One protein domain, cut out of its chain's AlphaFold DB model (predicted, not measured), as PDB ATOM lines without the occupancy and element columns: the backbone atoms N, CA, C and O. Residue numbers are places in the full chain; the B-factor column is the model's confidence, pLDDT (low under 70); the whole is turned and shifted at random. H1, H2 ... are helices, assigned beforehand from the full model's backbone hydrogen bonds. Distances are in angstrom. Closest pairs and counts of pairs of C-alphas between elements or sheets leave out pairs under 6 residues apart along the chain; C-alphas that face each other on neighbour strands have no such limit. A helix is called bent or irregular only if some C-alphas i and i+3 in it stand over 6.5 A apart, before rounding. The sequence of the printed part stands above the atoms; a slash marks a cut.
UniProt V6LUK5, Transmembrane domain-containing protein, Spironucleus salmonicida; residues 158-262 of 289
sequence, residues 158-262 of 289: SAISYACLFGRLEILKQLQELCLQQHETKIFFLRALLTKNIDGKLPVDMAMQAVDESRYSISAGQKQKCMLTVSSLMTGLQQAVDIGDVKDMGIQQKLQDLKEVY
ATOM      1  N   SER A 158     -12.296 -10.264  48.317       95.38
ATOM      2  CA  SER A 158     -11.352 -11.232  48.887       95.38
ATOM      3  C   SER A 158     -10.943 -10.844  50.308       95.38
ATOM      4  O   SER A 158     -11.199  -9.728  50.762       95.38
ATOM      5  N   ALA A 159     -10.201 -11.716  50.994       97.19
ATOM      6  CA  ALA A 159      -9.555 -11.364  52.259       97.19
ATOM      7  C   ALA A 159      -8.687 -10.087  52.148       97.19
ATOM      8  O   ALA A 159      -8.652  -9.289  53.081       97.19
ATOM      9  N   ILE A 160      -8.056  -9.836  50.992       95.44
ATOM     10  CA  ILE A 160      -7.265  -8.617  50.756       95.44
ATOM     11  C   ILE A 160      -8.167  -7.381  50.629       95.44
ATOM     12  O   ILE A 160      -7.839  -6.329  51.184       95.44
ATOM     13  N   SER A 161      -9.327  -7.504  49.970       94.38
ATOM     14  CA  SER A 161     -10.339  -6.437  49.912       94.38
ATOM     15  C   SER A 161     -10.750  -6.000  51.319       94.38
ATOM     16  O   SER A 161     -10.761  -4.807  51.618       94.38
ATOM     17  N   TYR A 162     -11.014  -6.966  52.203       95.31
ATOM     18  CA  TYR A 162     -11.352  -6.704  53.602       95.31
ATOM     19  C   TYR A 162     -10.174  -6.118  54.391       95.31
ATOM     20  O   TYR A 162     -10.375  -5.190  55.174       95.31
ATOM     21  N   ALA A 163      -8.941  -6.580  54.167       95.19
ATOM     22  CA  ALA A 163      -7.770  -6.005  54.829       95.19
ATOM     23  C   ALA A 163      -7.624  -4.510  54.507       95.19
ATOM     24  O   ALA A 163      -7.399  -3.702  55.406       95.19
ATOM     25  N   CYS A 164      -7.835  -4.131  53.245       93.06
ATOM     26  CA  CYS A 164      -7.808  -2.737  52.807       93.06
ATOM     27  C   CYS A 164      -8.981  -1.936  53.380       93.06
ATOM     28  O   CYS A 164      -8.770  -0.881  53.979       93.06
ATOM     29  N   LEU A 165     -10.203  -2.465  53.260       92.31
ATOM     30  CA  LEU A 165     -11.430  -1.818  53.731       92.31
ATOM     31  C   LEU A 165     -11.410  -1.530  55.239       92.31
ATOM     32  O   LEU A 165     -11.945  -0.515  55.680       92.31
ATOM     33  N   PHE A 166     -10.792  -2.403  56.034       91.19
ATOM     34  CA  PHE A 166     -10.748  -2.293  57.494       91.19
ATOM     35  C   PHE A 166      -9.384  -1.843  58.040       91.19
ATOM     36  O   PHE A 166      -9.232  -1.716  59.251       91.19
ATOM     37  N   GLY A 167      -8.402  -1.557  57.177       91.62
ATOM     38  CA  GLY A 167      -7.077  -1.086  57.593       91.62
ATOM     39  C   GLY A 167      -6.258  -2.127  58.369       91.62
ATOM     40  O   GLY A 167      -5.519  -1.777  59.285       91.62
ATOM     41  N   ARG A 168      -6.373  -3.412  58.032       93.75
ATOM     42  CA  ARG A 168      -5.690  -4.524  58.718       93.75
ATOM     43  C   ARG A 168      -4.259  -4.688  58.205       93.75
ATOM     44  O   ARG A 168      -3.921  -5.684  57.571       93.75
ATOM     45  N   LEU A 169      -3.427  -3.674  58.447       91.69
ATOM     46  CA  LEU A 169      -2.084  -3.574  57.865       91.69
ATOM     47  C   LEU A 169      -1.180  -4.750  58.238       91.69
ATOM     48  O   LEU A 169      -0.499  -5.288  57.371       91.69
ATOM     49  N   GLU A 170      -1.159  -5.142  59.509       94.31
ATOM     50  CA  GLU A 170      -0.266  -6.212  59.960       94.31
ATOM     51  C   GLU A 170      -0.699  -7.570  59.395       94.31
ATOM     52  O   GLU A 170       0.137  -8.320  58.897       94.31
ATOM     53  N   ILE A 171      -2.007  -7.833  59.316       96.31
ATOM     54  CA  ILE A 171      -2.538  -9.008  58.611       96.31
ATOM     55  C   ILE A 171      -2.183  -8.973  57.119       96.31
ATOM     56  O   ILE A 171      -1.776  -9.992  56.569       96.31
ATOM     57  N   LEU A 172      -2.303  -7.821  56.450       94.31
ATOM     58  CA  LEU A 172      -1.937  -7.691  55.036       94.31
ATOM     59  C   LEU A 172      -0.457  -8.030  54.801       94.31
ATOM     60  O   LEU A 172      -0.148  -8.776  53.872       94.31
ATOM     61  N   LYS A 173       0.444  -7.537  55.661       92.19
ATOM     62  CA  LYS A 173       1.873  -7.882  55.612       92.19
ATOM     63  C   LYS A 173       2.107  -9.372  55.842       92.19
ATOM     64  O   LYS A 173       2.871  -9.975  55.097       92.19
ATOM     65  N   GLN A 174       1.418  -9.983  56.808       95.12
ATOM     66  CA  GLN A 174       1.505 -11.429  57.040       95.12
ATOM     67  C   GLN A 174       1.057 -12.223  55.804       95.12
ATOM     68  O   GLN A 174       1.734 -13.162  55.393       95.12
ATOM     69  N   LEU A 175      -0.053 -11.838  55.167       93.81
ATOM     70  CA  LEU A 175      -0.522 -12.476  53.932       93.81
ATOM     71  C   LEU A 175       0.495 -12.332  52.789       93.81
ATOM     72  O   LEU A 175       0.705 -13.282  52.033       93.81
ATOM     73  N   GLN A 176       1.137 -11.168  52.668       88.69
ATOM     74  CA  GLN A 176       2.201 -10.929  51.691       88.69
ATOM     75  C   GLN A 176       3.429 -11.808  51.970       88.69
ATOM     76  O   GLN A 176       3.951 -12.434  51.051       88.69
ATOM     77  N   GLU A 177       3.875 -11.900  53.219       88.81
ATOM     78  CA  GLU A 177       5.021 -12.728  53.602       88.81
ATOM     79  C   GLU A 177       4.766 -14.214  53.306       88.81
ATOM     80  O   GLU A 177       5.592 -14.885  52.686       88.81
ATOM     81  N   LEU A 178       3.582 -14.722  53.661       88.62
ATOM     82  CA  LEU A 178       3.181 -16.106  53.383       88.62
ATOM     83  C   LEU A 178       3.133 -16.406  51.877       88.62
ATOM     84  O   LEU A 178       3.545 -17.482  51.444       88.62
ATOM     85  N   CYS A 179       2.688 -15.437  51.077       82.88
ATOM     86  CA  CYS A 179       2.706 -15.510  49.617       82.88
ATOM     87  C   CYS A 179       4.136 -15.625  49.060       82.88
ATOM     88  O   CYS A 179       4.392 -16.413  48.146       82.88
ATOM     89  N   LEU A 180       5.091 -14.879  49.625       77.62
ATOM     90  CA  LEU A 180       6.498 -14.948  49.219       77.62
ATOM     91  C   LEU A 180       7.127 -16.310  49.545       77.62
ATOM     92  O   LEU A 180       7.921 -16.802  48.744       77.62
ATOM     93  N   GLN A 181       6.720 -16.938  50.652       77.19
ATOM     94  CA  GLN A 181       7.190 -18.263  51.081       77.19
ATOM     95  C   GLN A 181       6.609 -19.421  50.246       77.19
ATOM     96  O   GLN A 181       7.233 -20.475  50.141       77.19
ATOM     97  N   GLN A 182       5.419 -19.260  49.654       71.12
ATOM     98  CA  GLN A 182       4.700 -20.331  48.950       71.12
ATOM     99  C   GLN A 182       4.486 -19.983  47.469       71.12
ATOM    100  O   GLN A 182       3.464 -19.409  47.094       71.12
ATOM    101  N   HIS A 183       5.428 -20.370  46.600       59.03
ATOM    102  CA  HIS A 183       5.443 -19.994  45.176       59.03
ATOM    103  C   HIS A 183       4.120 -20.244  44.425       59.03
ATOM    104  O   HIS A 183       3.702 -19.394  43.641       59.03
ATOM    105  N   GLU A 184       3.433 -21.357  44.693       62.84
ATOM    106  CA  GLU A 184       2.154 -21.706  44.050       62.84
ATOM    107  C   GLU A 184       1.009 -20.754  44.427       62.84
ATOM    108  O   GLU A 184       0.073 -20.555  43.656       62.84
ATOM    109  N   THR A 185       1.086 -20.115  45.597       66.81
ATOM    110  CA  THR A 185       0.036 -19.215  46.098       66.81
ATOM    111  C   THR A 185       0.153 -17.793  45.570       66.81
ATOM    112  O   THR A 185      -0.806 -17.026  45.678       66.81
ATOM    113  N   LYS A 186       1.279 -17.455  44.923       71.88
ATOM    114  CA  LYS A 186       1.503 -16.131  44.332       71.88
ATOM    115  C   LYS A 186       0.377 -15.773  43.381       71.88
ATOM    116  O   LYS A 186      -0.258 -14.744  43.570       71.88
ATOM    117  N   ILE A 187       0.033 -16.658  42.444       69.88
ATOM    118  CA  ILE A 187      -1.057 -16.422  41.482       69.88
ATOM    119  C   ILE A 187      -2.407 -16.154  42.166       69.88
ATOM    120  O   ILE A 187      -3.193 -15.345  41.678       69.88
ATOM    121  N   PHE A 188      -2.685 -16.807  43.297       79.19
ATOM    122  CA  PHE A 188      -3.922 -16.613  44.048       79.19
ATOM    123  C   PHE A 188      -3.938 -15.278  44.780       79.19
ATOM    124  O   PHE A 188      -4.940 -14.569  44.728       79.19
ATOM    125  N   PHE A 189      -2.815 -14.906  45.392       82.31
ATOM    126  CA  PHE A 189      -2.637 -13.593  45.997       82.31
ATOM    127  C   PHE A 189      -2.765 -12.481  44.947       82.31
ATOM    128  O   PHE A 189      -3.497 -11.517  45.156       82.31
ATOM    129  N   LEU A 190      -2.151 -12.658  43.770       75.00
ATOM    130  CA  LEU A 190      -2.292 -11.726  42.649       75.00
ATOM    131  C   LEU A 190      -3.739 -11.621  42.206       75.00
ATOM    132  O   LEU A 190      -4.279 -10.530  42.103       75.00
ATOM    133  N   ARG A 191      -4.409 -12.752  42.001       76.69
ATOM    134  CA  ARG A 191      -5.822 -12.748  41.633       76.69
ATOM    135  C   ARG A 191      -6.669 -12.010  42.671       76.69
ATOM    136  O   ARG A 191      -7.558 -11.261  42.281       76.69
ATOM    137  N   ALA A 192      -6.398 -12.186  43.961       85.88
ATOM    138  CA  ALA A 192      -7.109 -11.498  45.031       85.88
ATOM    139  C   ALA A 192      -6.883  -9.974  45.026       85.88
ATOM    140  O   ALA A 192      -7.831  -9.251  45.325       85.88
ATOM    141  N   LEU A 193      -5.688  -9.498  44.645       83.12
ATOM    142  CA  LEU A 193      -5.367  -8.072  44.443       83.12
ATOM    143  C   LEU A 193      -6.059  -7.459  43.221       83.12
ATOM    144  O   LEU A 193      -6.262  -6.252  43.152       83.12
ATOM    145  N   LEU A 194      -6.363  -8.295  42.236       78.00
ATOM    146  CA  LEU A 194      -6.637  -7.875  40.866       78.00
ATOM    147  C   LEU A 194      -8.075  -8.147  40.411       78.00
ATOM    148  O   LEU A 194      -8.485  -7.745  39.323       78.00
ATOM    149  N   THR A 195      -8.851  -8.837  41.240       77.62
ATOM    150  CA  THR A 195     -10.262  -9.105  40.974       77.62
ATOM    151  C   THR A 195     -11.095  -7.929  41.458       77.62
ATOM    152  O   THR A 195     -11.043  -7.559  42.631       77.62
ATOM    153  N   LYS A 196     -11.878  -7.358  40.542       82.38
ATOM    154  CA  LYS A 196     -12.896  -6.365  40.873       82.38
ATOM    155  C   LYS A 196     -14.096  -7.042  41.522       82.38
ATOM    156  O   LYS A 196     -14.521  -8.110  41.077       82.38
ATOM    157  N   ASN A 197     -14.646  -6.402  42.543       85.19
ATOM    158  CA  ASN A 197     -15.916  -6.801  43.132       85.19
ATOM    159  C   ASN A 197     -17.095  -6.438  42.196       85.19
ATOM    160  O   ASN A 197     -16.896  -5.894  41.106       85.19
ATOM    161  N   ILE A 198     -18.332  -6.724  42.611       87.81
ATOM    162  CA  ILE A 198     -19.546  -6.439  41.819       87.81
ATOM    163  C   ILE A 198     -19.756  -4.946  41.520       87.81
ATOM    164  O   ILE A 198     -20.383  -4.620  40.516       87.81
ATOM    165  N   ASP A 199     -19.185  -4.050  42.332       86.50
ATOM    166  CA  ASP A 199     -19.194  -2.598  42.099       86.50
ATOM    167  C   ASP A 199     -18.080  -2.150  41.133       86.50
ATOM    168  O   ASP A 199     -17.908  -0.956  40.884       86.50
ATOM    169  N   GLY A 200     -17.273  -3.081  40.617       80.69
ATOM    170  CA  GLY A 200     -16.134  -2.783  39.753       80.69
ATOM    171  C   GLY A 200     -14.890  -2.278  40.495       80.69
ATOM    172  O   GLY A 200     -13.973  -1.779  39.840       80.69
ATOM    173  N   LYS A 201     -14.838  -2.407  41.827       83.44
ATOM    174  CA  LYS A 201     -13.757  -1.889  42.680       83.44
ATOM    175  C   LYS A 201     -12.702  -2.950  42.972       83.44
ATOM    176  O   LYS A 201     -13.034  -4.093  43.285       83.44
ATOM    177  N   LEU A 202     -11.434  -2.563  42.903       84.62
ATOM    178  CA  LEU A 202     -10.291  -3.367  43.333       84.62
ATOM    179  C   LEU A 202     -10.064  -3.221  44.849       84.62
ATOM    180  O   LEU A 202     -10.514  -2.244  45.445       84.62
ATOM    181  N   PRO A 203      -9.309  -4.131  45.492       86.25
ATOM    182  CA  PRO A 203      -8.904  -3.996  46.894       86.25
ATOM    183  C   PRO A 203      -8.289  -2.638  47.250       86.25
ATOM    184  O   PRO A 203      -8.592  -2.102  48.313       86.25
ATOM    185  N   VAL A 204      -7.482  -2.053  46.356       84.56
ATOM    186  CA  VAL A 204      -6.907  -0.712  46.553       84.56
ATOM    187  C   VAL A 204      -7.992   0.363  46.688       84.56
ATOM    188  O   VAL A 204      -7.921   1.200  47.585       84.56
ATOM    189  N   ASP A 205      -9.058   0.269  45.889       84.50
ATOM    190  CA  ASP A 205     -10.196   1.193  45.929       84.50
ATOM    191  C   ASP A 205     -11.015   1.017  47.218       84.50
ATOM    192  O   ASP A 205     -11.654   1.955  47.697       84.50
ATOM    193  N   MET A 206     -10.989  -0.181  47.818       87.50
ATOM    194  CA  MET A 206     -11.681  -0.461  49.081       87.50
ATOM    195  C   MET A 206     -11.109   0.347  50.248       87.50
ATOM    196  O   MET A 206     -11.867   0.740  51.133       87.50
ATOM    197  N   ALA A 207      -9.803   0.636  50.254       80.50
ATOM    198  CA  ALA A 207      -9.168   1.419  51.319       80.50
ATOM    199  C   ALA A 207      -9.716   2.855  51.414       80.50
ATOM    200  O   ALA A 207      -9.721   3.444  52.496       80.50
ATOM    201  N   MET A 208     -10.219   3.388  50.297       76.00
ATOM    202  CA  MET A 208     -10.787   4.733  50.194       76.00
ATOM    203  C   MET A 208     -12.264   4.797  50.593       76.00
ATOM    204  O   MET A 208     -12.844   5.881  50.661       76.00
ATOM    205  N   GLN A 209     -12.897   3.653  50.867       81.50
ATOM    206  CA  GLN A 209     -14.306   3.624  51.230       81.50
ATOM    207  C   GLN A 209     -14.525   4.006  52.694       81.50
ATOM    208  O   GLN A 209     -13.820   3.573  53.620       81.50
ATOM    209  N   ALA A 210     -15.566   4.812  52.898       76.38
ATOM    210  CA  ALA A 210     -16.072   5.118  54.220       76.38
ATOM    211  C   ALA A 210     -16.631   3.838  54.851       76.38
ATOM    212  O   ALA A 210     -17.447   3.132  54.263       76.38
ATOM    213  N   VAL A 211     -16.183   3.558  56.068       77.75
ATOM    214  CA  VAL A 211     -16.710   2.489  56.917       77.75
ATOM    215  C   VAL A 211     -17.041   3.138  58.247       77.75
ATOM    216  O   VAL A 211     -16.367   4.086  58.638       77.75
ATOM    217  N   ASP A 212     -18.066   2.647  58.936       72.94
ATOM    218  CA  ASP A 212     -18.395   3.105  60.283       72.94
ATOM    219  C   ASP A 212     -17.243   2.773  61.254       72.94
ATOM    220  O   ASP A 212     -17.165   1.677  61.813       72.94
ATOM    221  N   GLU A 213     -16.315   3.717  61.425       69.38
ATOM    222  CA  GLU A 213     -15.092   3.550  62.219       69.38
ATOM    223  C   GLU A 213     -15.395   3.251  63.692       69.38
ATOM    224  O   GLU A 213     -14.609   2.568  64.356       69.38
ATOM    225  N   SER A 214     -16.573   3.666  64.180       67.25
ATOM    226  CA  SER A 214     -17.034   3.391  65.544       67.25
ATOM    227  C   SER A 214     -17.234   1.896  65.818       67.25
ATOM    228  O   SER A 214     -17.176   1.470  66.973       67.25
ATOM    229  N   ARG A 215     -17.423   1.084  64.767       65.81
ATOM    230  CA  ARG A 215     -17.735  -0.347  64.877       65.81
ATOM    231  C   ARG A 215     -16.560  -1.297  64.704       65.81
ATOM    232  O   ARG A 215     -16.727  -2.479  64.972       65.81
ATOM    233  N   TYR A 216     -15.407  -0.840  64.225       65.94
ATOM    234  CA  TYR A 216     -14.368  -1.765  63.740       65.94
ATOM    235  C   TYR A 216     -12.943  -1.433  64.206       65.94
ATOM    236  O   TYR A 216     -12.000  -2.092  63.764       65.94
ATOM    237  N   SER A 217     -12.783  -0.454  65.110       70.88
ATOM    238  CA  SER A 217     -11.475   0.023  65.595       70.88
ATOM    239  C   SER A 217     -10.508   0.314  64.439       70.88
ATOM    240  O   SER A 217      -9.363  -0.127  64.439       70.88
ATOM    241  N   ILE A 218     -11.005   1.016  63.421       76.44
ATOM    242  CA  ILE A 218     -10.266   1.343  62.196       76.44
ATOM    243  C   ILE A 218      -9.495   2.643  62.421       76.44
ATOM    244  O   ILE A 218     -10.036   3.586  62.993       76.44
ATOM    245  N   SER A 219      -8.266   2.736  61.905       77.94
ATOM    246  CA  SER A 219      -7.582   4.023  61.749       77.94
ATOM    247  C   SER A 219      -7.417   4.388  60.271       77.94
ATOM    248  O   SER A 219      -6.930   3.588  59.468       77.94
ATOM    249  N   ALA A 220      -7.771   5.625  59.905       76.69
ATOM    250  CA  ALA A 220      -7.563   6.149  58.550       76.69
ATOM    251  C   ALA A 220      -6.090   6.033  58.104       76.69
ATOM    252  O   ALA A 220      -5.798   5.707  56.955       76.69
ATOM    253  N   GLY A 221      -5.150   6.200  59.042       80.25
ATOM    254  CA  GLY A 221      -3.723   6.003  58.791       80.25
ATOM    255  C   GLY A 221      -3.357   4.566  58.404       80.25
ATOM    256  O   GLY A 221      -2.514   4.372  57.530       80.25
ATOM    257  N   GLN A 222      -3.981   3.545  59.000       82.94
ATOM    258  CA  GLN A 222      -3.738   2.158  58.589       82.94
ATOM    259  C   GLN A 222      -4.386   1.827  57.245       82.94
ATOM    260  O   GLN A 222      -3.762   1.121  56.455       82.94
ATOM    261  N   LYS A 223      -5.577   2.362  56.946       81.19
ATOM    262  CA  LYS A 223      -6.194   2.243  55.612       81.19
ATOM    263  C   LYS A 223      -5.276   2.797  54.525       81.19
ATOM    264  O   LYS A 223      -4.977   2.093  53.564       81.19
ATOM    265  N   GLN A 224      -4.738   4.001  54.738       80.06
ATOM    266  CA  GLN A 224      -3.768   4.616  53.830       80.06
ATOM    267  C   GLN A 224      -2.525   3.733  53.640       80.06
ATOM    268  O   GLN A 224      -2.067   3.536  52.519       80.06
ATOM    269  N   LYS A 225      -1.980   3.161  54.720       84.19
ATOM    270  CA  LYS A 225      -0.824   2.252  54.632       84.19
ATOM    271  C   LYS A 225      -1.151   0.949  53.895       84.19
ATOM    272  O   LYS A 225      -0.315   0.479  53.128       84.19
ATOM    273  N   CYS A 226      -2.344   0.382  54.091       85.50
ATOM    274  CA  CYS A 226      -2.798  -0.790  53.336       85.50
ATOM    275  C   CYS A 226      -2.880  -0.468  51.844       85.50
ATOM    276  O   CYS A 226      -2.353  -1.225  51.035       85.50
ATOM    277  N   MET A 227      -3.465   0.683  51.502       82.00
ATOM    278  CA  MET A 227      -3.541   1.167  50.126       82.00
ATOM    279  C   MET A 227      -2.150   1.272  49.502       82.00
ATOM    280  O   MET A 227      -1.914   0.663  48.470       82.00
ATOM    281  N   LEU A 228      -1.210   1.966  50.152       76.44
ATOM    282  CA  LEU A 228       0.159   2.115  49.644       76.44
ATOM    283  C   LEU A 228       0.864   0.762  49.454       76.44
ATOM    284  O   LEU A 228       1.546   0.563  48.452       76.44
ATOM    285  N   THR A 229       0.664  -0.176  50.385       81.56
ATOM    286  CA  THR A 229       1.236  -1.531  50.307       81.56
ATOM    287  C   THR A 229       0.686  -2.288  49.097       81.56
ATOM    288  O   THR A 229       1.447  -2.840  48.306       81.56
ATOM    289  N   VAL A 230      -0.637  -2.275  48.912       81.12
ATOM    290  CA  VAL A 230      -1.300  -2.920  47.772       81.12
ATOM    291  C   VAL A 230      -0.923  -2.253  46.449       81.12
ATOM    292  O   VAL A 230      -0.604  -2.962  45.497       81.12
ATOM    293  N   SER A 231      -0.887  -0.919  46.392       76.94
ATOM    294  CA  SER A 231      -0.467  -0.175  45.201       76.94
ATOM    295  C   SER A 231       0.959  -0.526  44.794       76.94
ATOM    296  O   SER A 231       1.197  -0.831  43.631       76.94
ATOM    297  N   SER A 232       1.900  -0.558  45.746       73.88
ATOM    298  CA  SER A 232       3.290  -0.950  45.482       73.88
ATOM    299  C   SER A 232       3.384  -2.366  44.899       73.88
ATOM    300  O   SER A 232       4.081  -2.582  43.906       73.88
ATOM    301  N   LEU A 233       2.614  -3.313  45.444       72.44
ATOM    302  CA  LEU A 233       2.560  -4.687  44.941       72.44
ATOM    303  C   LEU A 233       1.977  -4.769  43.527       72.44
ATOM    304  O   LEU A 233       2.517  -5.480  42.683       72.44
ATOM    305  N   MET A 234       0.902  -4.030  43.251       67.94
ATOM    306  CA  MET A 234       0.295  -3.958  41.920       67.94
ATOM    307  C   MET A 234       1.269  -3.363  40.890       67.94
ATOM    308  O   MET A 234       1.400  -3.911  39.795       67.94
ATOM    309  N   THR A 235       2.014  -2.313  41.250       62.69
ATOM    310  CA  THR A 235       3.026  -1.690  40.379       62.69
ATOM    311  C   THR A 235       4.204  -2.622  40.096       62.69
ATOM    312  O   THR A 235       4.613  -2.758  38.942       62.69
ATOM    313  N   GLY A 236       4.725  -3.322  41.111       58.44
ATOM    314  CA  GLY A 236       5.813  -4.293  40.927       58.44
ATOM    315  C   GLY A 236       5.420  -5.451  40.002       58.44
ATOM    316  O   GLY A 236       6.236  -5.954  39.230       58.44
ATOM    317  N   LEU A 237       4.143  -5.834  40.009       54.38
ATOM    318  CA  LEU A 237       3.622  -6.843  39.092       54.38
ATOM    319  C   LEU A 237       3.505  -6.321  37.677       54.38
ATOM    320  O   LEU A 237       3.953  -7.012  36.773       54.38
ATOM    321  N   GLN A 238       2.975  -5.113  37.481       50.03
ATOM    322  CA  GLN A 238       2.924  -4.481  36.163       50.03
ATOM    323  C   GLN A 238       4.315  -4.457  35.506       50.03
ATOM    324  O   GLN A 238       4.451  -4.828  34.344       50.03
ATOM    325  N   GLN A 239       5.366  -4.158  36.273       48.38
ATOM    326  CA  GLN A 239       6.752  -4.206  35.794       48.38
ATOM    327  C   GLN A 239       7.224  -5.634  35.458       48.38
ATOM    328  O   GLN A 239       7.821  -5.853  34.406       48.38
ATOM    329  N   ALA A 240       6.922  -6.634  36.295       42.75
ATOM    330  CA  ALA A 240       7.279  -8.036  36.033       42.75
ATOM    331  C   ALA A 240       6.560  -8.621  34.798       42.75
ATOM    332  O   ALA A 240       7.130  -9.398  34.030       42.75
ATOM    333  N   VAL A 241       5.312  -8.209  34.582       45.09
ATOM    334  CA  VAL A 241       4.476  -8.528  33.416       45.09
ATOM    335  C   VAL A 241       5.059  -7.945  32.121       45.09
ATOM    336  O   VAL A 241       4.861  -8.510  31.042       45.09
ATOM    337  N   ASP A 242       5.757  -6.815  32.213       40.31
ATOM    338  CA  ASP A 242       6.393  -6.140  31.080       40.31
ATOM    339  C   ASP A 242       7.792  -6.702  30.754       40.31
ATOM    340  O   ASP A 242       8.249  -6.562  29.621       40.31
ATOM    341  N   ILE A 243       8.428  -7.432  31.684       39.66
ATOM    342  CA  ILE A 243       9.775  -8.025  31.529       39.66
ATOM    343  C   ILE A 243       9.763  -9.463  30.952       39.66
ATOM    344  O   ILE A 243      10.798  -9.985  30.553       39.66
ATOM    345  N   GLY A 244       8.596 -10.084  30.754       43.59
ATOM    346  CA  GLY A 244       8.477 -11.212  29.816       43.59
ATOM    347  C   GLY A 244       8.941 -12.594  30.298       43.59
ATOM    348  O   GLY A 244       9.215 -13.447  29.458       43.59
ATOM    349  N   ASP A 245       8.952 -12.872  31.605       40.09
ATOM    350  CA  ASP A 245       9.287 -14.205  32.136       40.09
ATOM    351  C   ASP A 245       8.131 -14.846  32.922       40.09
ATOM    352  O   ASP A 245       8.167 -14.998  34.139       40.09
ATOM    353  N   VAL A 246       7.083 -15.280  32.210       42.56
ATOM    354  CA  VAL A 246       6.142 -16.289  32.732       42.56
ATOM    355  C   VAL A 246       5.722 -17.232  31.600       42.56
ATOM    356  O   VAL A 246       4.873 -16.908  30.769       42.56
ATOM    357  N   LYS A 247       6.336 -18.420  31.555       40.12
ATOM    358  CA  LYS A 247       6.112 -19.478  30.544       40.12
ATOM    359  C   LYS A 247       4.877 -20.357  30.811       40.12
ATOM    360  O   LYS A 247       4.815 -21.482  30.324       40.12
ATOM    361  N   ASP A 248       3.899 -19.867  31.569       44.72
ATOM    362  CA  ASP A 248       2.655 -20.594  31.830       44.72
ATOM    363  C   ASP A 248       1.483 -19.943  31.074       44.72
ATOM    364  O   ASP A 248       1.092 -18.804  31.351       44.72
ATOM    365  N   MET A 249       0.927 -20.669  30.096       35.38
ATOM    366  CA  MET A 249      -0.149 -20.206  29.206       35.38
ATOM    367  C   MET A 249      -1.407 -19.749  29.965       35.38
ATOM    368  O   MET A 249      -2.128 -18.874  29.486       35.38
ATOM    369  N   GLY A 250      -1.673 -20.290  31.161       40.78
ATOM    370  CA  GLY A 250      -2.828 -19.892  31.977       40.78
ATOM    371  C   GLY A 250      -2.649 -18.559  32.711       40.78
ATOM    372  O   GLY A 250      -3.641 -17.917  33.071       40.78
ATOM    373  N   ILE A 251      -1.397 -18.148  32.933       44.88
ATOM    374  CA  ILE A 251      -1.041 -16.876  33.564       44.88
ATOM    375  C   ILE A 251      -1.004 -15.775  32.510       44.88
ATOM    376  O   ILE A 251      -1.553 -14.715  32.774       44.88
ATOM    377  N   GLN A 252      -0.469 -16.040  31.311       43.41
ATOM    378  CA  GLN A 252      -0.394 -15.064  30.213       43.41
ATOM    379  C   GLN A 252      -1.753 -14.476  29.835       43.41
ATOM    380  O   GLN A 252      -1.887 -13.258  29.805       43.41
ATOM    381  N   GLN A 253      -2.774 -15.314  29.623       45.19
ATOM    382  CA  GLN A 253      -4.105 -14.818  29.265       45.19
ATOM    383  C   GLN A 253      -4.688 -13.935  30.375       45.19
ATOM    384  O   GLN A 253      -5.160 -12.842  30.106       45.19
ATOM    385  N   LYS A 254      -4.562 -14.358  31.638       49.19
ATOM    386  CA  LYS A 254      -5.065 -13.591  32.787       49.19
ATOM    387  C   LYS A 254      -4.281 -12.303  33.021       49.19
ATOM    388  O   LYS A 254      -4.868 -11.304  33.411       49.19
ATOM    389  N   LEU A 255      -2.972 -12.318  32.774       47.25
ATOM    390  CA  LEU A 255      -2.110 -11.140  32.797       47.25
ATOM    391  C   LEU A 255      -2.483 -10.144  31.699       47.25
ATOM    392  O   LEU A 255      -2.407  -8.939  31.904       47.25
ATOM    393  N   GLN A 256      -2.875 -10.651  30.536       47.25
ATOM    394  CA  GLN A 256      -3.284  -9.854  29.391       47.25
ATOM    395  C   GLN A 256      -4.674  -9.246  29.599       47.25
ATOM    396  O   GLN A 256      -4.855  -8.054  29.357       47.25
ATOM    397  N   ASP A 257      -5.602 -10.020  30.167       47.44
ATOM    398  CA  ASP A 257      -6.901  -9.531  30.643       47.44
ATOM    399  C   ASP A 257      -6.700  -8.455  31.728       47.44
ATOM    400  O   ASP A 257      -7.406  -7.450  31.769       47.44
ATOM    401  N   LEU A 258      -5.676  -8.617  32.574       44.09
ATOM    402  CA  LEU A 258      -5.295  -7.631  33.580       44.09
ATOM    403  C   LEU A 258      -4.700  -6.358  32.985       44.09
ATOM    404  O   LEU A 258      -5.105  -5.265  33.374       44.09
ATOM    405  N   LYS A 259      -3.810  -6.475  31.998       45.50
ATOM    406  CA  LYS A 259      -3.275  -5.337  31.236       45.50
ATOM    407  C   LYS A 259      -4.385  -4.498  30.594       45.50
ATOM    408  O   LYS A 259      -4.285  -3.273  30.593       45.50
ATOM    409  N   GLU A 260      -5.460  -5.115  30.096       45.06
ATOM    410  CA  GLU A 260      -6.628  -4.372  29.592       45.06
ATOM    411  C   GLU A 260      -7.379  -3.616  30.696       45.06
ATOM    412  O   GLU A 260      -7.830  -2.492  30.472       45.06
ATOM    413  N   VAL A 261      -7.465  -4.185  31.902       41.56
ATOM    414  CA  VAL A 261      -8.093  -3.535  33.063       41.56
ATOM    415  C   VAL A 261      -7.286  -2.318  33.545       41.56
ATOM    416  O   VAL A 261      -7.891  -1.329  33.964       41.56
ATOM    417  N   TYR A 262      -5.953  -2.357  33.437       37.25
ATOM    418  CA  TYR A 262      -5.039  -1.279  33.855       37.25
ATOM    419  C   TYR A 262      -4.825  -0.166  32.828       37.25
ATOM    420  O   TYR A 262      -4.393   0.926  33.190       37.25
TER     421      TYR A 262
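This is residues 158 to 262 of the 289 residues of the protein "Transmembrane domain-containing protein" of Spironucleus salmonicida (UniProt V6LUK5). What does the model look like at first sight? One long helix, H5, runs along the longest axis; H1, H2 and the short H4 pack on its first half, with H3 packed on those three. H6 folds back loosely near the far end of H5, touching no helix, while residues 207 to 219 make a loop at the other end. What is it made of? The printed part has 105 residues with six named helices, H1 to H6 in that order, and no named strand: all helix. It is compact, with a radius of gyration of the C-alphas of 14.3 A, yet elongated, spanning 48 by 30 by 19 A.

Where is the longest helix? H5, residues 220 to 243, is 35.1 A long, from C-alpha 220 at (-7.563, 6.149, 58.550) to C-alpha 243 at (9.775, -8.025, 31.529). Where are the others? H1 is residues 159 to 166, 10.5 A, beginning at C-alpha 159 at (-9.555, -11.364, 52.259); H2 is 169 to 181, 18.6 A; H3 is 183 to 194, 17.6 A. H4 is residues 203 to 206, 5.0 A, and H6 is 249 to 262, 20.1 A, ending at C-alpha 262 at (-5.039, -1.279, 33.855).

What touches H5? With residues 222 to 226 alone it touches H2, at a shallow tilt of 26 degrees, the same way; the closest C-alphas, of Leu 169 and Cys 226, are 5.4 A apart. H1 touches it opposite ways at 37 degrees, only just steep, closest at the C-alphas of Cys 164 and Cys 226, 5.4 A; H4 touches it at those of Val 204 and Met 227, 5.3 A. How do the others stand? H1 and H2 form a helical hairpin, their closest C-alphas, of Ala 163 and Leu 172, 6.1 A apart; H2 and H3 form another, at Cys 179 and Lys 186, 5.5 A. H6 is close to but not clearly touching H5, closest at the C-alphas of Val 241 and Leu 255, 7.1 A, and is apart from H1, H2 and H4. Are the backbones well formed? Every O i to N i+4 pair is within hydrogen-bond range in H1, H2 and H5, against 6 of 8 in H3 and 8 of 10 in H6; H4 is too short for such a pair. H3 is irregular, but only just: C-alphas 184 and 187 are 6.7 A apart.

How large is it? The two C-alphas farthest apart, of Ser 214 and Lys 247, are 47.8 A apart. Is it continuous? The printed part has no cut, and the link from H4 to H5, 13 residues, is long. Where is confidence low? The mean pLDDT of the printed part is 72.2, and 37 residues are under 70, among them residues 234 to 262; H6 has a mean of 44.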